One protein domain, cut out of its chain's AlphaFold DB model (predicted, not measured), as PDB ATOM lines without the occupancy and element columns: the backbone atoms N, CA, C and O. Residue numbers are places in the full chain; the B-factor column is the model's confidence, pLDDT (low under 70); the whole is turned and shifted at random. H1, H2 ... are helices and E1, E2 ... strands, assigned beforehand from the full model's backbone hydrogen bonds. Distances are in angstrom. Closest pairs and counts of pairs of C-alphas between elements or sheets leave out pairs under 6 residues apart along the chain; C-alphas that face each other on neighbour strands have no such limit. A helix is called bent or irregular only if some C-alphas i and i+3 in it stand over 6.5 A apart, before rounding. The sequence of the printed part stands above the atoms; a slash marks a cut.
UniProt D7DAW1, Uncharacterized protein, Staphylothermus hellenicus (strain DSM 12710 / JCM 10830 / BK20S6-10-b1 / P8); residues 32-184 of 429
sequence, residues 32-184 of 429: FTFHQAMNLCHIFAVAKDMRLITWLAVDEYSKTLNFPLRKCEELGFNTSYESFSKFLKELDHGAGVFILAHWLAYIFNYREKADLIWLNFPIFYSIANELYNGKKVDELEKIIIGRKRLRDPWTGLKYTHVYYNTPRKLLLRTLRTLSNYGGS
ATOM      1  N   PHE A  32     -56.761  24.388 -80.047       90.50
ATOM      2  CA  PHE A  32     -55.396  24.153 -79.603       90.50
ATOM      3  C   PHE A  32     -54.538  23.471 -80.686       90.50
ATOM      4  O   PHE A  32     -53.387  23.855 -80.891       90.50
ATOM      5  N   THR A  33     -55.102  22.507 -81.418       92.94
ATOM      6  CA  THR A  33     -54.428  21.755 -82.488       92.94
ATOM      7  C   THR A  33     -54.008  22.669 -83.633       92.94
ATOM      8  O   THR A  33     -52.901  22.534 -84.153       92.94
ATOM      9  N   PHE A  34     -54.854  23.642 -83.987       94.62
ATOM     10  CA  PHE A  34     -54.539  24.659 -84.990       94.62
ATOM     11  C   PHE A  34     -53.357  25.518 -84.556       94.62
ATOM     12  O   PHE A  34     -52.416  25.707 -85.322       94.62
ATOM     13  N   HIS A  35     -53.347  25.978 -83.305       92.19
ATOM     14  CA  HIS A  35     -52.216  26.739 -82.779       92.19
ATOM     15  C   HIS A  35     -50.915  25.925 -82.748       92.19
ATOM     16  O   HIS A  35     -49.863  26.468 -83.079       92.19
ATOM     17  N   GLN A  36     -50.969  24.633 -82.406       92.31
ATOM     18  CA  GLN A  36     -49.787  23.761 -82.442       92.31
ATOM     19  C   GLN A  36     -49.261  23.555 -83.864       92.31
ATOM     20  O   GLN A  36     -48.057  23.672 -84.090       92.31
ATOM     21  N   ALA A  37     -50.156  23.308 -84.822       92.75
ATOM     22  CA  ALA A  37     -49.817  23.232 -86.237       92.75
ATOM     23  C   ALA A  37     -49.147  24.527 -86.722       92.75
ATOM     24  O   ALA A  37     -48.039  24.478 -87.248       92.75
ATOM     25  N   MET A  38     -49.758  25.687 -86.468       90.88
ATOM     26  CA  MET A  38     -49.203  26.986 -86.867       90.88
ATOM     27  C   MET A  38     -47.838  27.266 -86.231       90.88
ATOM     28  O   MET A  38     -46.916  27.704 -86.919       90.88
ATOM     29  N   ASN A  39     -47.684  26.986 -84.932       90.62
ATOM     30  CA  ASN A  39     -46.412  27.149 -84.229       90.62
ATOM     31  C   ASN A  39     -45.315  26.267 -84.843       90.62
ATOM     32  O   ASN A  39     -44.197  26.731 -85.066       90.62
ATOM     33  N   LEU A  40     -45.646  25.013 -85.165       91.12
ATOM     34  CA  LEU A  40     -44.735  24.092 -85.834       91.12
ATOM     35  C   LEU A  40     -44.268  24.644 -87.183       91.12
ATOM     36  O   LEU A  40     -43.065  24.700 -87.432       91.12
ATOM     37  N   CYS A  41     -45.201  25.108 -88.018       88.75
ATOM     38  CA  CYS A  41     -44.871  25.701 -89.311       88.75
ATOM     39  C   CYS A  41     -43.942  26.903 -89.177       88.75
ATOM     40  O   CYS A  41     -42.937  26.992 -89.878       88.75
ATOM     41  N   HIS A  42     -44.279  27.819 -88.267       87.62
ATOM     42  CA  HIS A  42     -43.517  29.039 -88.055       87.62
ATOM     43  C   HIS A  42     -42.084  28.726 -87.619       87.62
ATOM     44  O   HIS A  42     -41.130  29.238 -88.200       87.62
ATOM     45  N   ILE A  43     -41.921  27.830 -86.644       88.44
ATOM     46  CA  ILE A  43     -40.602  27.444 -86.145       88.44
ATOM     47  C   ILE A  43     -39.783  26.744 -87.232       88.44
ATOM     48  O   ILE A  43     -38.586  26.998 -87.349       88.44
ATOM     49  N   PHE A  44     -40.406  25.902 -88.056       86.69
ATOM     50  CA  PHE A  44     -39.703  25.235 -89.151       86.69
ATOM     51  C   PHE A  44     -39.296  26.235 -90.243       86.69
ATOM     52  O   PHE A  44     -38.218  26.094 -90.821       86.69
ATOM     53  N   ALA A  45     -40.119  27.257 -90.507       83.75
ATOM     54  CA  ALA A  45     -39.816  28.297 -91.490       83.75
ATOM     55  C   ALA A  45     -38.602  29.111 -91.044       83.75
ATOM     56  O   ALA A  45     -37.612  29.198 -91.766       83.75
ATOM     57  N   VAL A  46     -38.627  29.585 -89.797       84.94
ATOM     58  CA  VAL A  46     -37.500  30.296 -89.181       84.94
ATOM     59  C   VAL A  46     -36.233  29.433 -89.194       84.94
ATOM     60  O   VAL A  46     -35.151  29.906 -89.537       84.94
ATOM     61  N   ALA A  47     -36.351  28.147 -88.861       84.50
ATOM     62  CA  ALA A  47     -35.220  27.226 -88.836       84.50
ATOM     63  C   ALA A  47     -34.587  26.985 -90.214       84.50
ATOM     64  O   ALA A  47     -33.369  26.813 -90.291       84.50
ATOM     65  N   LYS A  48     -35.382  26.986 -91.289       79.88
ATOM     66  CA  LYS A  48     -34.892  26.890 -92.673       79.88
ATOM     67  C   LYS A  48     -34.034  28.097 -93.065       79.88
ATOM     68  O   LYS A  48     -33.039  27.931 -93.771       79.88
ATOM     69  N   ASP A  49     -34.375  29.281 -92.567       79.81
ATOM     70  CA  ASP A  49     -33.620  30.509 -92.838       79.81
ATOM     71  C   ASP A  49     -32.329  30.600 -91.997       79.81
ATOM     72  O   ASP A  49     -31.354  31.244 -92.391       79.81
ATOM     73  N   MET A  50     -32.260  29.887 -90.867       79.19
ATOM     74  CA  MET A  50     -31.105  29.850 -89.959       79.19
ATOM     75  C   MET A  50     -30.003  28.866 -90.403       79.19
ATOM     76  O   MET A  50     -29.636  27.937 -89.676       79.19
ATOM     77  N   ARG A  51     -29.415  29.103 -91.587       62.28
ATOM     78  CA  ARG A  51     -28.558  28.124 -92.289       62.28
ATOM     79  C   ARG A  51     -27.327  27.584 -91.560       62.28
ATOM     80  O   ARG A  51     -26.814  26.530 -91.918       62.28
ATOM     81  N   LEU A  52     -26.845  28.285 -90.540       61.34
ATOM     82  CA  LEU A  52     -25.600  27.941 -89.846       61.34
ATOM     83  C   LEU A  52     -25.774  26.927 -88.703       61.34
ATOM     84  O   LEU A  52     -24.777  26.426 -88.189       61.34
ATOM     85  N   ILE A  53     -27.006  26.653 -88.255       66.81
ATOM     86  CA  ILE A  53     -27.239  25.958 -86.974       66.81
ATOM     87  C   ILE A  53     -28.295  24.844 -87.018       66.81
ATOM     88  O   ILE A  53     -28.464  24.157 -86.004       66.81
ATOM     89  N   THR A  54     -28.970  24.636 -88.151       73.50
ATOM     90  CA  THR A  54     -30.066  23.664 -88.295       73.50
ATOM     91  C   THR A  54     -29.819  22.662 -89.424       73.50
ATOM     92  O   THR A  54     -29.208  22.976 -90.442       73.50
ATOM     93  N   TRP A  55     -30.317  21.434 -89.259       75.12
ATOM     94  CA  TRP A  55     -30.312  20.424 -90.324       75.12
ATOM     95  C   TRP A  55     -31.321  20.745 -91.429       75.12
ATOM     96  O   TRP A  55     -31.089  20.381 -92.577       75.12
ATOM     97  N   LEU A  56     -32.393  21.482 -91.112       66.81
ATOM     98  CA  LEU A  56     -33.397  21.930 -92.088       66.81
ATOM     99  C   LEU A  56     -32.816  22.784 -93.219       66.81
ATOM    100  O   LEU A  56     -33.365  22.810 -94.318       66.81
ATOM    101  N   ALA A  57     -31.719  23.480 -92.946       59.00
ATOM    102  CA  ALA A  57     -31.049  24.326 -93.914       59.00
ATOM    103  C   ALA A  57     -30.151  23.582 -94.910       59.00
ATOM    104  O   ALA A  57     -29.668  24.194 -95.863       59.00
ATOM    105  N   VAL A  58     -29.899  22.289 -94.692       65.50
ATOM    106  CA  VAL A  58     -29.116  21.451 -95.603       65.50
ATOM    107  C   VAL A  58     -30.081  20.820 -96.613       65.50
ATOM    108  O   VAL A  58     -30.996  20.091 -96.229       65.50
ATOM    109  N   ASP A  59     -29.890  21.099 -97.908       59.81
ATOM    110  CA  ASP A  59     -30.865  20.809 -98.977       59.81
ATOM    111  C   ASP A  59     -31.360  19.352 -99.024       59.81
ATOM    112  O   ASP A  59     -32.537  19.114 -99.312       59.81
ATOM    113  N   GLU A  60     -30.502  18.385 -98.688       63.44
ATOM    114  CA  GLU A  60     -30.823  16.950 -98.655       63.44
ATOM    115  C   GLU A  60     -31.925  16.608 -97.634       63.44
ATOM    116  O   GLU A  60     -32.796  15.783 -97.908       63.44
ATOM    117  N   TYR A  61     -31.955  17.319 -96.505       60.78
ATOM    118  CA  TYR A  61     -32.911  17.134 -95.410       60.78
ATOM    119  C   TYR A  61     -34.144  18.043 -95.524       60.78
ATOM    120  O   TYR A  61     -35.163  17.807 -94.878       60.78
ATOM    121  N   SER A  62     -34.088  19.073 -96.374       59.31
ATOM    122  CA  SER A  62     -35.206  20.001 -96.575       59.31
ATOM    123  C   SER A  62     -36.434  19.317 -97.193       59.31
ATOM    124  O   SER A  62     -37.570  19.699 -96.911       59.31
ATOM    125  N   LYS A  63     -36.241  18.282 -98.024       64.06
ATOM    126  CA  LYS A  63     -37.324  17.642 -98.793       64.06
ATOM    127  C   LYS A  63     -38.392  17.004 -97.905       64.06
ATOM    128  O   LYS A  63     -39.572  17.134 -98.221       64.06
ATOM    129  N   THR A  64     -38.001  16.389 -96.793       60.19
ATOM    130  CA  THR A  64     -38.905  15.717 -95.844       60.19
ATOM    131  C   THR A  64     -39.782  16.689 -95.053       60.19
ATOM    132  O   THR A  64     -40.874  16.314 -94.641       60.19
ATOM    133  N   LEU A  65     -39.353  17.944 -94.882       64.38
ATOM    134  CA  LEU A  65     -40.046  18.954 -94.069       64.38
ATOM    135  C   LEU A  65     -40.417  20.233 -94.845       64.38
ATOM    136  O   LEU A  65     -40.879  21.211 -94.262       64.38
ATOM    137  N   ASN A  66     -40.278  20.227 -96.173       65.25
ATOM    138  CA  ASN A  66     -40.740  21.313 -97.046       65.25
ATOM    139  C   ASN A  66     -42.275  21.368 -97.150       65.25
ATOM    140  O   ASN A  66     -42.821  22.409 -97.517       65.25
ATOM    141  N   PHE A  67     -42.964  20.264 -96.847       68.69
ATOM    142  CA  PHE A  67     -44.419  20.173 -96.936       68.69
ATOM    143  C   PHE A  67     -45.146  21.102 -95.935       68.69
ATOM    144  O   PHE A  67     -45.931  21.928 -96.409       68.69
ATOM    145  N   PRO A  68     -44.854  21.075 -94.612       64.38
ATOM    146  CA  PRO A  68     -45.439  22.025 -93.665       64.38
ATOM    147  C   PRO A  68     -45.226  23.476 -94.114       64.38
ATOM    148  O   PRO A  68     -46.163  24.257 -94.163       64.38
ATOM    149  N   LEU A  69     -44.018  23.820 -94.560       67.06
ATOM    150  CA  LEU A  69     -43.651  25.200 -94.892       67.06
ATOM    151  C   LEU A  69     -44.498  25.828 -96.000       67.06
ATOM    152  O   LEU A  69     -44.904  26.975 -95.868       67.06
ATOM    153  N   ARG A  70     -44.782  25.085 -97.075       71.19
ATOM    154  CA  ARG A  70     -45.551  25.618 -98.214       71.19
ATOM    155  C   ARG A  70     -47.033  25.790 -97.901       71.19
ATOM    156  O   ARG A  70     -47.681  26.654 -98.467       71.19
ATOM    157  N   LYS A  71     -47.571  24.942 -97.027       73.19
ATOM    158  CA  LYS A  71     -49.013  24.852 -96.777       73.19
ATOM    159  C   LYS A  71     -49.498  25.768 -95.665       73.19
ATOM    160  O   LYS A  71     -50.684  26.065 -95.606       73.19
ATOM    161  N   CYS A  72     -48.616  26.235 -94.787       74.62
ATOM    162  CA  CYS A  72     -49.049  27.082 -93.675       74.62
ATOM    163  C   CYS A  72     -49.340  28.525 -94.086       74.62
ATOM    164  O   CYS A  72     -50.061  29.208 -93.370       74.62
ATOM    165  N   GLU A  73     -48.871  28.959 -95.260       74.00
ATOM    166  CA  GLU A  73     -49.325  30.208 -95.890       74.00
ATOM    167  C   GLU A  73     -50.818  30.150 -96.269       74.00
ATOM    168  O   GLU A  73     -51.479  31.183 -96.343       74.00
ATOM    169  N   GLU A  74     -51.378  28.946 -96.445       79.44
ATOM    170  CA  GLU A  74     -52.800  28.719 -96.739       79.44
ATOM    171  C   GLU A  74     -53.676  28.703 -95.466       79.44
ATOM    172  O   GLU A  74     -54.908  28.675 -95.549       79.44
ATOM    173  N   LEU A  75     -53.064  28.707 -94.274       84.81
ATOM    174  CA  LEU A  75     -53.772  28.685 -92.994       84.81
ATOM    175  C   LEU A  75     -53.990  30.105 -92.453       84.81
ATOM    176  O   LEU A  75     -53.073  30.916 -92.364       84.81
ATOM    177  N   GLY A  76     -55.214  30.397 -92.019       86.56
ATOM    178  CA  GLY A  76     -55.592  31.692 -91.461       86.56
ATOM    179  C   GLY A  76     -56.927  31.647 -90.718       86.56
ATOM    180  O   GLY A  76     -57.508  30.588 -90.492       86.56
ATOM    181  N   PHE A  77     -57.457  32.815 -90.347       87.75
ATOM    182  CA  PHE A  77     -58.715  32.914 -89.586       87.75
ATOM    183  C   PHE A  77     -59.949  32.380 -90.332       87.75
ATOM    184  O   PHE A  77     -60.952  32.050 -89.703       87.75
ATOM    185  N   ASN A  78     -59.871  32.273 -91.660       90.25
ATOM    186  CA  ASN A  78     -60.952  31.775 -92.511       90.25
ATOM    187  C   ASN A  78     -60.767  30.305 -92.916       90.25
ATOM    188  O   ASN A  78     -61.500  29.817 -93.774       90.25
ATOM    189  N   THR A  79     -59.788  29.592 -92.348       94.06
ATOM    190  CA  THR A  79     -59.595  28.172 -92.655       94.06
ATOM    191  C   THR A  79     -60.838  27.382 -92.248       94.06
ATOM    192  O   THR A  79     -61.272  27.462 -91.100       94.06
ATOM    193  N   SER A  80     -61.407  26.622 -93.189       95.25
ATOM    194  CA  SER A  80     -62.548  25.741 -92.926       95.25
ATOM    195  C   SER A  80     -62.121  24.458 -92.213       95.25
ATOM    196  O   SER A  80     -60.939  24.093 -92.192       95.25
ATOM    197  N   TYR A  81     -63.103  23.742 -91.668       94.88
ATOM    198  CA  TYR A  81     -62.906  22.428 -91.071       94.88
ATOM    199  C   TYR A  81     -62.198  21.449 -92.018       94.88
ATOM    200  O   TYR A  81     -61.230  20.792 -91.632       94.88
ATOM    201  N   GLU A  82     -62.650  21.367 -93.269       95.25
ATOM    202  CA  GLU A  82     -62.146  20.442 -94.287       95.25
ATOM    203  C   GLU A  82     -60.704  20.779 -94.666       95.25
ATOM    204  O   GLU A  82     -59.849  19.891 -94.706       95.25
ATOM    205  N   SER A  83     -60.421  22.067 -94.890       94.25
ATOM    206  CA  SER A  83     -59.079  22.548 -95.224       94.25
ATOM    207  C   SER A  83     -58.091  22.258 -94.101       94.25
ATOM    208  O   SER A  83     -57.023  21.697 -94.357       94.25
ATOM    209  N   PHE A  84     -58.453  22.564 -92.850       95.38
ATOM    210  CA  PHE A  84     -57.569  22.282 -91.722       95.38
ATOM    211  C   PHE A  84     -57.410  20.778 -91.473       95.38
ATOM    212  O   PHE A  84     -56.302  20.311 -91.230       95.38
ATOM    213  N   SER A  85     -58.482  19.994 -91.603       94.94
ATOM    214  CA  SER A  85     -58.426  18.534 -91.455       94.94
ATOM    215  C   SER A  85     -57.510  17.884 -92.493       94.94
ATOM    216  O   SER A  85     -56.731  16.990 -92.159       94.94
ATOM    217  N   LYS A  86     -57.564  18.349 -93.748       93.19
ATOM    218  CA  LYS A  86     -56.665  17.896 -94.815       93.19
ATOM    219  C   LYS A  86     -55.218  18.268 -94.508       93.19
ATOM    220  O   LYS A  86     -54.354  17.397 -94.566       93.19
ATOM    221  N   PHE A  87     -54.974  19.525 -94.138       93.00
ATOM    222  CA  PHE A  87     -53.653  19.991 -93.725       93.00
ATOM    223  C   PHE A  87     -53.086  19.122 -92.594       93.00
ATOM    224  O   PHE A  87     -51.961  18.635 -92.680       93.00
ATOM    225  N   LEU A  88     -53.884  18.878 -91.556       93.31
ATOM    226  CA  LEU A  88     -53.453  18.126 -90.386       93.31
ATOM    227  C   LEU A  88     -53.188  16.654 -90.719       93.31
ATOM    228  O   LEU A  88     -52.225  16.088 -90.218       93.31
ATOM    229  N   LYS A  89     -53.993  16.037 -91.593       92.31
ATOM    230  CA  LYS A  89     -53.748  14.673 -92.086       92.31
ATOM    231  C   LYS A  89     -52.423  14.572 -92.842       92.31
ATOM    232  O   LYS A  89     -51.702  13.590 -92.674       92.31
ATOM    233  N   GLU A  90     -52.117  15.563 -93.676       89.94
ATOM    234  CA  GLU A  90     -50.849  15.625 -94.404       89.94
ATOM    235  C   GLU A  90     -49.671  15.825 -93.427       89.94
ATOM    236  O   GLU A  90     -48.662  15.133 -93.548       89.94
ATOM    237  N   LEU A  91     -49.830  16.676 -92.403       89.56
ATOM    238  CA  LEU A  91     -48.846  16.869 -91.329       89.56
ATOM    239  C   LEU A  91     -48.647  15.610 -90.464       89.56
ATOM    240  O   LEU A  91     -47.559  15.338 -89.976       89.56
ATOM    241  N   ASP A  92     -49.692  14.818 -90.267       91.00
ATOM    242  CA  ASP A  92     -49.624  13.559 -89.525       91.00
ATOM    243  C   ASP A  92     -49.039  12.398 -90.360       91.00
ATOM    244  O   ASP A  92     -48.814  11.305 -89.835       91.00
ATOM    245  N   HIS A  93     -48.800  12.620 -91.661       87.31
ATOM    246  CA  HIS A  93     -48.415  11.611 -92.658       87.31
ATOM    247  C   HIS A  93     -49.412  10.441 -92.780       87.31
ATOM    248  O   HIS A  93     -49.081   9.382 -93.311       87.31
ATOM    249  N   GLY A  94     -50.631  10.604 -92.251       84.50
ATOM    250  CA  GLY A  94     -51.584   9.510 -92.035       84.50
ATOM    251  C   GLY A  94     -51.068   8.399 -91.110       84.50
ATOM    252  O   GLY A  94     -51.701   7.351 -91.011       84.50
ATOM    253  N   ALA A  95     -49.929   8.611 -90.449       84.00
ATOM    254  CA  ALA A  95     -49.196   7.599 -89.703       84.00
ATOM    255  C   ALA A  95     -49.221   7.846 -88.189       84.00
ATOM    256  O   ALA A  95     -48.601   7.095 -87.436       84.00
ATOM    257  N   GLY A  96     -49.921   8.873 -87.704       90.00
ATOM    258  CA  GLY A  96     -49.981   9.208 -86.287       90.00
ATOM    259  C   GLY A  96     -48.742   9.947 -85.775       90.00
ATOM    260  O   GLY A  96     -48.467   9.885 -84.574       90.00
ATOM    261  N   VAL A  97     -47.972  10.617 -86.645       93.25
ATOM    262  CA  VAL A  97     -46.785  11.403 -86.250       93.25
ATOM    263  C   VAL A  97     -47.176  12.550 -85.320       93.25
ATOM    264  O   VAL A  97     -46.553  12.750 -84.275       93.25
ATOM    265  N   PHE A  98     -48.242  13.275 -85.652       94.88
ATOM    266  CA  PHE A  98     -48.731  14.398 -84.861       94.88
ATOM    267  C   PHE A  98     -49.359  13.913 -83.545       94.88
ATOM    268  O   PHE A  98     -49.116  14.496 -82.486       94.88
ATOM    269  N   ILE A  99     -50.093  12.791 -83.581       95.25
ATOM    270  CA  ILE A  99     -50.622  12.130 -82.372       95.25
ATOM    271  C   ILE A  99     -49.475  11.695 -81.449       95.25
ATOM    272  O   ILE A  99     -49.527  11.921 -80.238       95.25
ATOM    273  N   LEU A 100     -48.416  11.087 -81.994       95.88
ATOM    274  CA  LEU A 100     -47.256  10.686 -81.206       95.88
ATOM    275  C   LEU A 100     -46.549  11.906 -80.612       95.88
ATOM    276  O   LEU A 100     -46.274  11.911 -79.415       95.88
ATOM    277  N   ALA A 101     -46.304  12.957 -81.394       95.38
ATOM    278  CA  ALA A 101     -45.706  14.199 -80.903       95.38
ATOM    279  C   ALA A 101     -46.490  14.779 -79.713       95.38
ATOM    280  O   ALA A 101     -45.913  15.159 -78.691       95.38
ATOM    281  N   HIS A 102     -47.817  14.766 -79.812       95.06
ATOM    282  CA  HIS A 102     -48.722  15.187 -78.750       95.06
ATOM    283  C   HIS A 102     -48.640  14.293 -77.505       95.06
ATOM    284  O   HIS A 102     -48.532  14.796 -76.383       95.06
ATOM    285  N   TRP A 103     -48.603  12.968 -77.675       94.38
ATOM    286  CA  TRP A 103     -48.368  12.041 -76.567       94.38
ATOM    287  C   TRP A 103     -47.024  12.297 -75.881       94.38
ATOM    288  O   TRP A 103     -46.957  12.362 -74.651       94.38
ATOM    289  N   LEU A 104     -45.960  12.490 -76.667       91.75
ATOM    290  CA  LEU A 104     -44.629  12.810 -76.165       91.75
ATOM    291  C   LEU A 104     -44.673  14.104 -75.337       91.75
ATOM    292  O   LEU A 104     -44.246  14.095 -74.186       91.75
ATOM    293  N   ALA A 105     -45.293  15.176 -75.827       90.50
ATOM    294  CA  ALA A 105     -45.452  16.407 -75.049       90.50
ATOM    295  C   ALA A 105     -46.129  16.162 -73.681       90.50
ATOM    296  O   ALA A 105     -45.672  16.666 -72.651       90.50
ATOM    297  N   TYR A 106     -47.156  15.306 -73.622       88.00
ATOM    298  CA  TYR A 106     -47.826  14.947 -72.368       88.00
ATOM    299  C   TYR A 106     -46.953  14.150 -71.397       88.00
ATOM    300  O   TYR A 106     -46.934  14.452 -70.196       88.00
ATOM    301  N   ILE A 107     -46.229  13.139 -71.881       83.25
ATOM    302  CA  ILE A 107     -45.377  12.301 -71.024       83.25
ATOM    303  C   ILE A 107     -44.080  13.026 -70.634       83.25
ATOM    304  O   ILE A 107     -43.484  12.690 -69.618       83.25
ATOM    305  N   PHE A 108     -43.666  14.060 -71.372       74.38
ATOM    306  CA  PHE A 108     -42.551  14.941 -71.008       74.38
ATOM    307  C   PHE A 108     -42.967  16.129 -70.116       74.38
ATOM    308  O   PHE A 108     -42.152  16.995 -69.786       74.38
ATOM    309  N   ASN A 109     -44.218  16.148 -69.644       66.25
ATOM    310  CA  ASN A 109     -44.759  17.183 -68.765       66.25
ATOM    311  C   ASN A 109     -44.659  16.847 -67.265       66.25
ATOM    312  O   ASN A 109     -45.626  16.986 -66.498       66.25
ATOM    313  N   TYR A 110     -43.494  16.375 -66.814       61.94
ATOM    314  CA  TYR A 110     -43.271  16.136 -65.387       61.94
ATOM    315  C   TYR A 110     -42.566  17.336 -64.756       61.94
ATOM    316  O   TYR A 110     -41.344  17.429 -64.793       61.94
ATOM    317  N   ARG A 111     -43.362  18.177 -64.082       63.53
ATOM    318  CA  ARG A 111     -42.948  19.318 -63.230       63.53
ATOM    319  C   ARG A 111     -42.647  20.637 -63.946       63.53
ATOM    320  O   ARG A 111     -42.291  21.593 -63.269       63.53
ATOM    321  N   GLU A 112     -42.858  20.705 -65.252       69.94
ATOM    322  CA  GLU A 112     -42.700  21.935 -66.030       69.94
ATOM    323  C   GLU A 112     -44.044  22.626 -66.284       69.94
ATOM    324  O   GLU A 112     -45.112  22.010 -66.182       69.94
ATOM    325  N   LYS A 113     -44.001  23.933 -66.568       73.81
ATOM    326  CA  LYS A 113     -45.207  24.690 -66.938       73.81
ATOM    327  C   LYS A 113     -45.725  24.171 -68.283       73.81
ATOM    328  O   LYS A 113     -44.942  23.992 -69.210       73.81
ATOM    329  N   ALA A 114     -47.037  23.955 -68.392       77.25
ATOM    330  CA  ALA A 114     -47.646  23.413 -69.610       77.25
ATOM    331  C   ALA A 114     -47.307  24.266 -70.845       77.25
ATOM    332  O   ALA A 114     -46.873  23.714 -71.851       77.25
ATOM    333  N   ASP A 115     -47.394  25.593 -70.726       79.06
ATOM    334  CA  ASP A 115     -47.090  26.534 -71.813       79.06
ATOM    335  C   ASP A 115     -45.669  26.359 -72.359       79.06
ATOM    336  O   ASP A 115     -45.457  26.400 -73.567       79.06
ATOM    337  N   LEU A 116     -44.692  26.097 -71.481       80.81
ATOM    338  CA  LEU A 116     -43.302  25.909 -71.890       80.81
ATOM    339  C   LEU A 116     -43.124  24.626 -72.709       80.81
ATOM    340  O   LEU A 116     -42.363  24.604 -73.673       80.81
ATOM    341  N   ILE A 117     -43.821  23.554 -72.344       83.81
ATOM    342  CA  ILE A 117     -43.739  22.276 -73.062       83.81
ATOM    343  C   ILE A 117     -44.377  22.395 -74.434       83.81
ATOM    344  O   ILE A 117     -43.793  21.946 -75.415       83.81
ATOM    345  N   TRP A 118     -45.543  23.034 -74.507       88.31
ATOM    346  CA  TRP A 118     -46.250  23.234 -75.765       88.31
ATOM    347  C   TRP A 118     -45.541  24.229 -76.687       88.31
ATOM    348  O   TRP A 118     -45.528  24.026 -77.896       88.31
ATOM    349  N   LEU A 119     -44.834  25.228 -76.149       87.38
ATOM    350  CA  LEU A 119     -43.927  26.062 -76.948       87.38
ATOM    351  C   LEU A 119     -42.816  25.226 -77.613       87.38
ATOM    352  O   LEU A 119     -42.395  25.524 -78.727       87.38
ATOM    353  N   ASN A 120     -42.380  24.151 -76.950       88.88
ATOM    354  CA  ASN A 120     -41.381  23.204 -77.449       88.88
ATOM    355  C   ASN A 120     -41.997  21.993 -78.182       88.88
ATOM    356  O   ASN A 120     -41.281  21.029 -78.459       88.88
ATOM    357  N   PHE A 121     -43.288  22.043 -78.546       92.19
ATOM    358  CA  PHE A 121     -43.951  21.014 -79.354       92.19
ATOM    359  C   PHE A 121     -43.159  20.572 -80.603       92.19
ATOM    360  O   PHE A 121     -43.073  19.363 -80.834       92.19
ATOM    361  N   PRO A 122     -42.488  21.476 -81.352       91.88
ATOM    362  CA  PRO A 122     -41.691  21.089 -82.518       91.88
ATOM    363  C   PRO A 122     -40.600  20.057 -82.239       91.88
ATOM    364  O   PRO A 122     -40.373  19.184 -83.066       91.88
ATOM    365  N   ILE A 123     -39.985  20.082 -81.051       91.31
ATOM    366  CA  ILE A 123     -38.979  19.084 -80.662       91.31
ATOM    367  C   ILE A 123     -39.605  17.684 -80.628       91.31
ATOM    368  O   ILE A 123     -39.010  16.714 -81.096       91.31
ATOM    369  N   PHE A 124     -40.812  17.566 -80.071       92.81
ATOM    370  CA  PHE A 124     -41.523  16.291 -79.984       92.81
ATOM    371  C   PHE A 124     -42.011  15.819 -81.351       92.81
ATOM    372  O   PHE A 124     -41.956  14.620 -81.624       92.81
ATOM    373  N   TYR A 125     -42.415  16.750 -82.218       93.69
ATOM    374  CA  TYR A 125     -42.733  16.450 -83.611       93.69
ATOM    375  C   TYR A 125     -41.515  15.908 -84.361       93.69
ATOM    376  O   TYR A 125     -41.606  14.853 -84.982       93.69
ATOM    377  N   SER A 126     -40.352  16.546 -84.220       91.50
ATOM    378  CA  SER A 126     -39.093  16.065 -84.793       91.50
ATOM    379  C   SER A 126     -38.742  14.652 -84.313       91.50
ATOM    380  O   SER A 126     -38.373  13.807 -85.122       91.50
ATOM    381  N   ILE A 127     -38.911  14.344 -83.019       91.88
ATOM    382  CA  ILE A 127     -38.699  12.981 -82.494       91.88
ATOM    383  C   ILE A 127     -39.662  11.980 -83.145       91.88
ATOM    384  O   ILE A 127     -39.227  10.909 -83.567       91.88
ATOM    385  N   ALA A 128     -40.954  12.310 -83.207       94.19
ATOM    386  CA  ALA A 128     -41.974  11.435 -83.779       94.19
ATOM    387  C   ALA A 128     -41.724  11.173 -85.273       94.19
ATOM    388  O   ALA A 128     -41.777  10.028 -85.712       94.19
ATOM    389  N   ASN A 129     -41.382  12.219 -86.028       91.81
ATOM    390  CA  ASN A 129     -41.080  12.134 -87.452       91.81
ATOM    391  C   ASN A 129     -39.839  11.273 -87.726       91.81
ATOM    392  O   ASN A 129     -39.859  10.414 -88.600       91.81
ATOM    393  N   GLU A 130     -38.761  11.449 -86.959       91.31
ATOM    394  CA  GLU A 130     -37.564  10.617 -87.118       91.31
ATOM    395  C   GLU A 130     -37.832   9.145 -86.781       91.31
ATOM    396  O   GLU A 130     -37.318   8.253 -87.456       91.31
ATOM    397  N   LEU A 131     -38.644   8.878 -85.752       92.88
ATOM    398  CA  LEU A 131     -39.028   7.515 -85.393       92.88
ATOM    399  C   LEU A 131     -39.860   6.858 -86.505       92.88
ATOM    400  O   LEU A 131     -39.619   5.699 -86.838       92.88
ATOM    401  N   TYR A 132     -40.794   7.606 -87.096       91.44
ATOM    402  CA  TYR A 132     -41.574   7.175 -88.258       91.44
ATOM    403  C   TYR A 132     -40.685   6.880 -89.477       91.44
ATOM    404  O   TYR A 132     -40.866   5.865 -90.144       91.44
ATOM    405  N   ASN A 133     -39.645   7.685 -89.703       89.69
ATOM    406  CA  ASN A 133     -38.649   7.465 -90.759       89.69
ATOM    407  C   ASN A 133     -37.642   6.335 -90.444       89.69
ATOM    408  O   ASN A 133     -36.595   6.234 -91.080       89.69
ATOM    409  N   GLY A 134     -37.934   5.476 -89.460       89.56
ATOM    410  CA  GLY A 134     -37.153   4.275 -89.158       89.56
ATOM    411  C   GLY A 134     -35.867   4.529 -88.373       89.56
ATOM    412  O   GLY A 134     -35.032   3.628 -88.249       89.56
ATOM    413  N   LYS A 135     -35.677   5.734 -87.822       90.31
ATOM    414  CA  LYS A 135     -34.472   6.042 -87.054       90.31
ATOM    415  C   LYS A 135     -34.418   5.242 -85.762       90.31
ATOM    416  O   LYS A 135     -35.379   5.184 -84.991       90.31
ATOM    417  N   LYS A 136     -33.251   4.663 -85.480       91.94
ATOM    418  CA  LYS A 136     -33.040   3.875 -84.262       91.94
ATOM    419  C   LYS A 136     -33.117   4.765 -83.025       91.94
ATOM    420  O   LYS A 136     -32.552   5.858 -82.980       91.94
ATOM    421  N   VAL A 137     -33.741   4.256 -81.967       91.31
ATOM    422  CA  VAL A 137     -33.903   5.001 -80.706       91.31
ATOM    423  C   VAL A 137     -32.563   5.393 -80.085       91.31
ATOM    424  O   VAL A 137     -32.447   6.485 -79.542       91.31
ATOM    425  N   ASP A 138     -31.531   4.560 -80.217       90.88
ATOM    426  CA  ASP A 138     -30.197   4.870 -79.689       90.88
ATOM    427  C   ASP A 138     -29.532   6.047 -80.430       90.88
ATOM    428  O   ASP A 138     -28.696   6.755 -79.866       90.88
ATOM    429  N   GLU A 139     -29.915   6.301 -81.684       89.12
ATOM    430  CA  GLU A 139     -29.490   7.490 -82.427       89.12
ATOM    431  C   GLU A 139     -30.271   8.724 -81.970       89.12
ATOM    432  O   GLU A 139     -29.668   9.763 -81.700       89.12
ATOM    433  N   LEU A 140     -31.592   8.603 -81.790       88.12
ATOM    434  CA  LEU A 140     -32.429   9.661 -81.207       88.12
ATOM    435  C   LEU A 140     -31.954  10.056 -79.805       88.12
ATOM    436  O   LEU A 140     -31.937  11.237 -79.455       88.12
ATOM    437  N   GLU A 141     -31.514   9.077 -79.016       88.31
ATOM    438  CA  GLU A 141     -30.950   9.275 -77.686       88.31
ATOM    439  C   GLU A 141     -29.694  10.155 -77.724       88.31
ATOM    440  O   GLU A 141     -29.532  11.044 -76.883       88.31
ATOM    441  N   LYS A 142     -28.824   9.931 -78.715       85.00
ATOM    442  CA  LYS A 142     -27.571  10.675 -78.906       85.00
ATOM    443  C   LYS A 142     -27.799  12.068 -79.489       85.00
ATOM    444  O   LYS A 142     -27.157  13.017 -79.047       85.00
ATOM    445  N   ILE A 143     -28.685  12.176 -80.478       82.12
ATOM    446  CA  ILE A 143     -28.848  13.378 -81.302       82.12
ATOM    447  C   ILE A 143     -29.837  14.354 -80.666       82.12
ATOM    448  O   ILE A 143     -29.546  15.549 -80.597       82.12
ATOM    449  N   ILE A 144     -30.984  13.847 -80.199       82.06
ATOM    450  CA  ILE A 144     -32.104  14.683 -79.764       82.06
ATOM    451  C   ILE A 144     -32.272  14.673 -78.252       82.06
ATOM    452  O   ILE A 144     -32.370  15.736 -77.654       82.06
ATOM    453  N   ILE A 145     -32.305  13.507 -77.604       79.81
ATOM    454  CA  ILE A 145     -32.754  13.416 -76.202       79.81
ATOM    455  C   ILE A 145     -31.666  13.832 -75.206       79.81
ATOM    456  O   ILE A 145     -31.966  14.406 -74.160       79.81
ATOM    457  N   GLY A 146     -30.401  13.540 -75.512       73.06
ATOM    458  CA  GLY A 146     -29.269  13.892 -74.663       73.06
ATOM    459  C   GLY A 146     -29.356  13.331 -73.232       73.06
ATOM    460  O   GLY A 146     -30.166  12.463 -72.889       73.06
ATOM    461  N   ARG A 147     -28.456  13.803 -72.357       72.12
ATOM    462  CA  ARG A 147     -28.472  13.449 -70.921       72.12
ATOM    463  C   ARG A 147     -29.332  14.387 -70.075       72.12
ATOM    464  O   ARG A 147     -29.932  13.938 -69.106       72.12
ATOM    465  N   LYS A 148     -29.339  15.686 -70.393       75.19
ATOM    466  CA  LYS A 148     -29.971  16.741 -69.573       75.19
ATOM    467  C   LYS A 148     -30.901  17.665 -70.368       75.19
ATOM    468  O   LYS A 148     -31.494  18.568 -69.786       75.19
ATOM    469  N   ARG A 149     -30.935  17.538 -71.694       79.69
ATOM    470  CA  ARG A 149     -31.562  18.514 -72.589       79.69
ATOM    471  C   ARG A 149     -32.032  17.807 -73.844       79.69
ATOM    472  O   ARG A 149     -31.223  17.091 -74.427       79.69
ATOM    473  N   LEU A 150     -33.248  18.113 -74.286       83.62
ATOM    474  CA  LEU A 150     -33.612  17.883 -75.673       83.62
ATOM    475  C   LEU A 150     -32.933  18.944 -76.538       83.62
ATOM    476  O   LEU A 150     -32.941  20.128 -76.191       83.62
ATOM    477  N   ARG A 151     -32.353  18.527 -77.654       86.38
ATOM    478  CA  ARG A 151     -31.840  19.404 -78.698       86.38
ATOM    479  C   ARG A 151     -32.460  18.963 -80.001       86.38
ATOM    480  O   ARG A 151     -32.152  17.883 -80.476       86.38
ATOM    481  N   ASP A 152     -33.288  19.801 -80.587       85.88
ATOM    482  CA  ASP A 152     -33.806  19.512 -81.908       85.88
ATOM    483  C   ASP A 152     -32.815  20.023 -82.962       85.88
ATOM    484  O   ASP A 152     -32.640  21.237 -83.095       85.88
ATOM    485  N   PRO A 153     -32.115  19.138 -83.689       81.81
ATOM    486  CA  PRO A 153     -31.208  19.571 -84.737       81.81
ATOM    487  C   PRO A 153     -31.957  20.170 -85.935       81.81
ATOM    488  O   PRO A 153     -31.358  20.943 -86.680       81.81
ATOM    489  N   TRP A 154     -33.248  19.867 -86.107       81.94
ATOM    490  CA  TRP A 154     -34.066  20.407 -87.189       81.94
ATOM    491  C   TRP A 154     -34.357  21.884 -86.977       81.94
ATOM    492  O   TRP A 154     -34.197  22.671 -87.897       81.94
ATOM    493  N   THR A 155     -34.716  22.270 -85.756       83.88
ATOM    494  CA  THR A 155     -35.126  23.646 -85.439       83.88
ATOM    495  C   THR A 155     -34.076  24.460 -84.688       83.88
ATOM    496  O   THR A 155     -34.226  25.666 -84.519       83.88
ATOM    497  N   GLY A 156     -33.020  23.817 -84.185       84.25
ATOM    498  CA  GLY A 156     -32.048  24.436 -83.281       84.25
ATOM    499  C   GLY A 156     -32.570  24.639 -81.852       84.25
ATOM    500  O   GLY A 156     -31.796  25.053 -80.978       84.25
ATOM    501  N   LEU A 157     -33.844  24.320 -81.586       86.88
ATOM    502  CA  LEU A 157     -34.459  24.460 -80.272       86.88
ATOM    503  C   LEU A 157     -33.771  23.576 -79.235       86.88
ATOM    504  O   LEU A 157     -33.312  22.460 -79.500       86.88
ATOM    505  N   LYS A 158     -33.712  24.092 -78.010       85.50
ATOM    506  CA  LYS A 158     -33.144  23.390 -76.862       85.50
ATOM    507  C   LYS A 158     -34.108  23.492 -75.700       85.50
ATOM    508  O   LYS A 158     -34.466  24.587 -75.283       85.50
ATOM    509  N   TYR A 159     -34.437  22.348 -75.124       81.81
ATOM    510  CA  TYR A 159     -35.304  22.258 -73.963       81.81
ATOM    511  C   TYR A 159     -34.564  21.538 -72.841       81.81
ATOM    512  O   TYR A 159     -34.251  20.350 -72.936       81.81
ATOM    513  N   THR A 160     -34.235  22.269 -71.775       74.81
ATOM    514  CA  THR A 160     -33.652  21.651 -70.581       74.81
ATOM    515  C   THR A 160     -34.779  21.002 -69.805       74.81
ATOM    516  O   THR A 160     -35.629  21.690 -69.259       74.81
ATOM    517  N   HIS A 161     -34.794  19.677 -69.767       67.12
ATOM    518  CA  HIS A 161     -35.819  18.939 -69.049       67.12
ATOM    519  C   HIS A 161     -35.315  18.584 -67.640       67.12
ATOM    520  O   HIS A 161     -34.154  18.208 -67.462       67.12
ATOM    521  N   VAL A 162     -36.178  18.611 -66.623       58.44
ATOM    522  CA  VAL A 162     -35.794  18.322 -65.218       58.44
ATOM    523  C   VAL A 162     -35.533  16.817 -64.957       58.44
ATOM    524  O   VAL A 162     -35.391  16.372 -63.820       58.44
ATOM    525  N   TYR A 163     -35.460  15.974 -65.994       57.03
ATOM    526  CA  TYR A 163     -35.280  14.528 -65.830       57.03
ATOM    527  C   TYR A 163     -33.880  14.110 -65.379       57.03
ATOM    528  O   TYR A 163     -32.905  14.268 -66.110       57.03
ATOM    529  N   TYR A 164     -33.827  13.434 -64.227       53.84
ATOM    530  CA  TYR A 164     -32.728  12.552 -63.840       53.84
ATOM    531  C   TYR A 164     -33.223  11.091 -63.762       53.84
ATOM    532  O   TYR A 164     -34.202  10.776 -63.083       53.84
ATOM    533  N   ASN A 165     -32.543  10.219 -64.513       56.81
ATOM    534  CA  ASN A 165     -32.568   8.746 -64.580       56.81
ATOM    535  C   ASN A 165     -33.900   7.989 -64.810       56.81
ATOM    536  O   ASN A 165     -33.964   7.208 -65.760       56.81
ATOM    537  N   THR A 166     -34.954   8.157 -64.005       60.81
ATOM    538  CA  THR A 166     -36.131   7.251 -64.062       60.81
ATOM    539  C   THR A 166     -37.069   7.521 -65.250       60.81
ATOM    540  O   THR A 166     -37.376   6.581 -65.983       60.81
ATOM    541  N   PRO A 167     -37.489   8.771 -65.536       71.12
ATOM    542  CA  PRO A 167     -38.408   9.039 -66.651       71.12
ATOM    543  C   PRO A 167     -37.765   8.852 -68.032       71.12
ATOM    544  O   PRO A 167     -38.442   8.493 -68.988       71.12
ATOM    545  N   ARG A 168     -36.438   9.008 -68.121       77.56
ATOM    546  CA  ARG A 168     -35.670   8.756 -69.348       77.56
ATOM    547  C   ARG A 168     -35.726   7.288 -69.773       77.56
ATOM    548  O   ARG A 168     -35.860   7.006 -70.956       77.56
ATOM    549  N   LYS A 169     -35.635   6.350 -68.823       81.31
ATOM    550  CA  LYS A 169     -35.739   4.911 -69.124       81.31
ATOM    551  C   LYS A 169     -37.122   4.550 -69.667       81.31
ATOM    552  O   LYS A 169     -37.204   3.843 -70.663       81.31
ATOM    553  N   LEU A 170     -38.182   5.073 -69.042       83.50
ATOM    554  CA  LEU A 170     -39.562   4.864 -69.495       83.50
ATOM    555  C   LEU A 170     -39.779   5.416 -70.905       83.50
ATOM    556  O   LEU A 170     -40.318   4.715 -71.751       83.50
ATOM    557  N   LEU A 171     -39.277   6.621 -71.178       84.50
ATOM    558  CA  LEU A 171     -39.295   7.216 -72.510       84.50
ATOM    559  C   LEU A 171     -38.603   6.335 -73.551       84.50
ATOM    560  O   LEU A 171     -39.197   6.015 -74.573       84.50
ATOM    561  N   LEU A 172     -37.337   5.977 -73.315       87.81
ATOM    562  CA  LEU A 172     -36.567   5.200 -74.286       87.81
ATOM    563  C   LEU A 172     -37.230   3.849 -74.535       87.81
ATOM    564  O   LEU A 172     -37.257   3.390 -75.670       87.81
ATOM    565  N   ARG A 173     -37.828   3.243 -73.503       89.25
ATOM    566  CA  ARG A 173     -38.659   2.057 -73.683       89.25
ATOM    567  C   ARG A 173     -39.881   2.354 -74.546       89.25
ATOM    568  O   ARG A 173     -40.075   1.637 -75.512       89.25
ATOM    569  N   THR A 174     -40.662   3.395 -74.252       91.56
ATOM    570  CA  THR A 174     -41.812   3.790 -75.081       91.56
ATOM    571  C   THR A 174     -41.413   3.963 -76.544       91.56
ATOM    572  O   THR A 174     -42.056   3.383 -77.409       91.56
ATOM    573  N   LEU A 175     -40.330   4.689 -76.834       92.94
ATOM    574  CA  LEU A 175     -39.850   4.880 -78.206       92.94
ATOM    575  C   LEU A 175     -39.396   3.561 -78.846       92.94
ATOM    576  O   LEU A 175     -39.694   3.326 -80.010       92.94
ATOM    577  N   ARG A 176     -38.711   2.681 -78.099       93.75
ATOM    578  CA  ARG A 176     -38.285   1.361 -78.602       93.75
ATOM    579  C   ARG A 176     -39.479   0.479 -78.915       93.75
ATOM    580  O   ARG A 176     -39.521  -0.095 -79.998       93.75
ATOM    581  N   THR A 177     -40.456   0.431 -78.009       92.81
ATOM    582  CA  THR A 177     -41.729  -0.246 -78.240       92.81
ATOM    583  C   THR A 177     -42.348   0.290 -79.517       92.81
ATOM    584  O   THR A 177     -42.520  -0.487 -80.437       92.81
ATOM    585  N   LEU A 178     -42.568   1.602 -79.637       94.25
ATOM    586  CA  LEU A 178     -43.167   2.209 -80.829       94.25
ATOM    587  C   LEU A 178     -42.362   1.985 -82.115       94.25
ATOM    588  O   LEU A 178     -42.967   1.892 -83.177       94.25
ATOM    589  N   SER A 179     -41.034   1.844 -82.053       93.75
ATOM    590  CA  SER A 179     -40.232   1.507 -83.240       93.75
ATOM    591  C   SER A 179     -40.617   0.147 -83.836       93.75
ATOM    592  O   SER A 179     -40.639   0.005 -85.055       93.75
ATOM    593  N   ASN A 180     -41.051  -0.807 -82.999       93.12
ATOM    594  CA  ASN A 180     -41.582  -2.098 -83.453       93.12
ATOM    595  C   ASN A 180     -42.960  -1.967 -84.131       93.12
ATOM    596  O   ASN A 180     -43.423  -2.911 -84.755       93.12
ATOM    597  N   TYR A 181     -43.594  -0.797 -84.025       93.50
ATOM    598  CA  TYR A 181     -44.890  -0.448 -84.614       93.50
ATOM    599  C   TYR A 181     -44.745   0.600 -85.731       93.50
ATOM    600  O   TYR A 181     -45.642   1.414 -85.963       93.50
ATOM    601  N   GLY A 182     -43.587   0.630 -86.402       91.62
ATOM    602  CA  GLY A 182     -43.296   1.596 -87.469       91.62
ATOM    603  C   GLY A 182     -43.186   3.039 -86.971       91.62
ATOM    604  O   GLY A 182     -43.494   3.974 -87.702       91.62
ATOM    605  N   GLY A 183     -42.837   3.226 -85.696       92.06
ATOM    606  CA  GLY A 183     -42.755   4.541 -85.068       92.06
ATOM    607  C   GLY A 183     -44.104   5.219 -84.839       92.06
ATOM    608  O   GLY A 183     -44.134   6.415 -84.570       92.06
ATOM    609  N   SER A 184     -45.214   4.478 -84.916       93.38
ATOM    610  CA  SER A 184     -46.567   5.029 -84.836       93.38
ATOM    611  C   SER A 184     -47.279   4.639 -83.544       93.38
ATOM    612  O   SER A 184     -47.445   3.460 -83.223       93.38
TER     613      SER A 184
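What this domain is: This is residues 32 to 184 of the 429 residues of an uncharacterized protein of Staphylothermus hellenicus (strain DSM 12710 / JCM 10830 / BK20S6-10-b1 / P8) (UniProt D7DAW1). A knot of helices is built round H6, which lies in the middle: H4 crosses it closely on one side, H7 folds back beside its later part, residues 127 to 131, H8 crosses H7 and reaches H6 just at its last residues, 131 to 132, and the long H1 stands across its first end. H2 folds back over H1 and H3 follows at the far end, while the small hairpin of E1 and E2 packs on H7. Look for 153 printed residues with eight named helices and two antiparallel strands, in the order H1 to H7, E1, E2, H8; the class is mostly helix. The whole is compact, with a radius of gyration of the C-alphas of 15.0 A and spans of 46 by 33 by 31 A.

Where its parts are: Find C-alpha 32 at (-55.396, 24.153, -79.603); from there H1 runs 26.3 A to residue 49. H2, residues 59 to 74, spans 23.4 A with a kink of 51 degrees near residue 66; it is irregular, C-alphas 64 and 67 being 7.2 A apart. Next come H3, residues 81 to 91, 15.1 A, H4, residues 97 to 107, 15.3 A, and the short H5, residues 114 to 119. H6, residues 121 to 132, begins at C-alpha (-43.951, 21.014, -79.354) and runs 16.6 A. After H7, residues 137 to 145, look for E1, residues 149 to 151, and E2, residues 158 to 160. H8, residues 166 to 179, runs 20.4 A and ends at C-alpha (-40.232, 1.507, -83.240).

How they stand to each other: Start at the hub, H6. H4 touches it at a steep tilt of 57 degrees, with Ala 101 and Tyr 125 the closest C-alphas at 4.6 A. H1 touches it about perpendicular, 82 degrees, closest at C-alphas 40 and 122, 5.4 A. H6 and H7 form a helical hairpin, closest at C-alphas 127 and 140, 7.2 A. H8 touches H7, closest at C-alphas 137 and 176, 6.1 A. H2 touches H1, closest at C-alphas 41 and 68, 5.7 A. H2 and H3, a helical hairpin, only just touch, with 3 pairs of C-alphas within 8 A, the closest 68 and 91, 6.6 A. H5 is close to but not clearly touching H1, C-alphas 36 and 118 being closest at 7.6 A. In the hairpin of E1 and E2, N 150 and O 159 are 2.8 A apart, within hydrogen-bond range. Every O i to N i+4 pair is within that range in H1, H3, H4, H5 and H6; H2 has 4 of 12, beside 6 of 13 O i to N i+3 pairs, H7 4 of 5 and H8 9 of 10.

The domain as a whole: The C-alphas farthest apart, Asn 78 and Asn 165, are 46.0 A apart. The printed part has no cut and no long link. Mean pLDDT of the printed part is 83.0; look for values under 70 at residues 51 to 53, 56 to 69, 109 to 112 and 161 to 166.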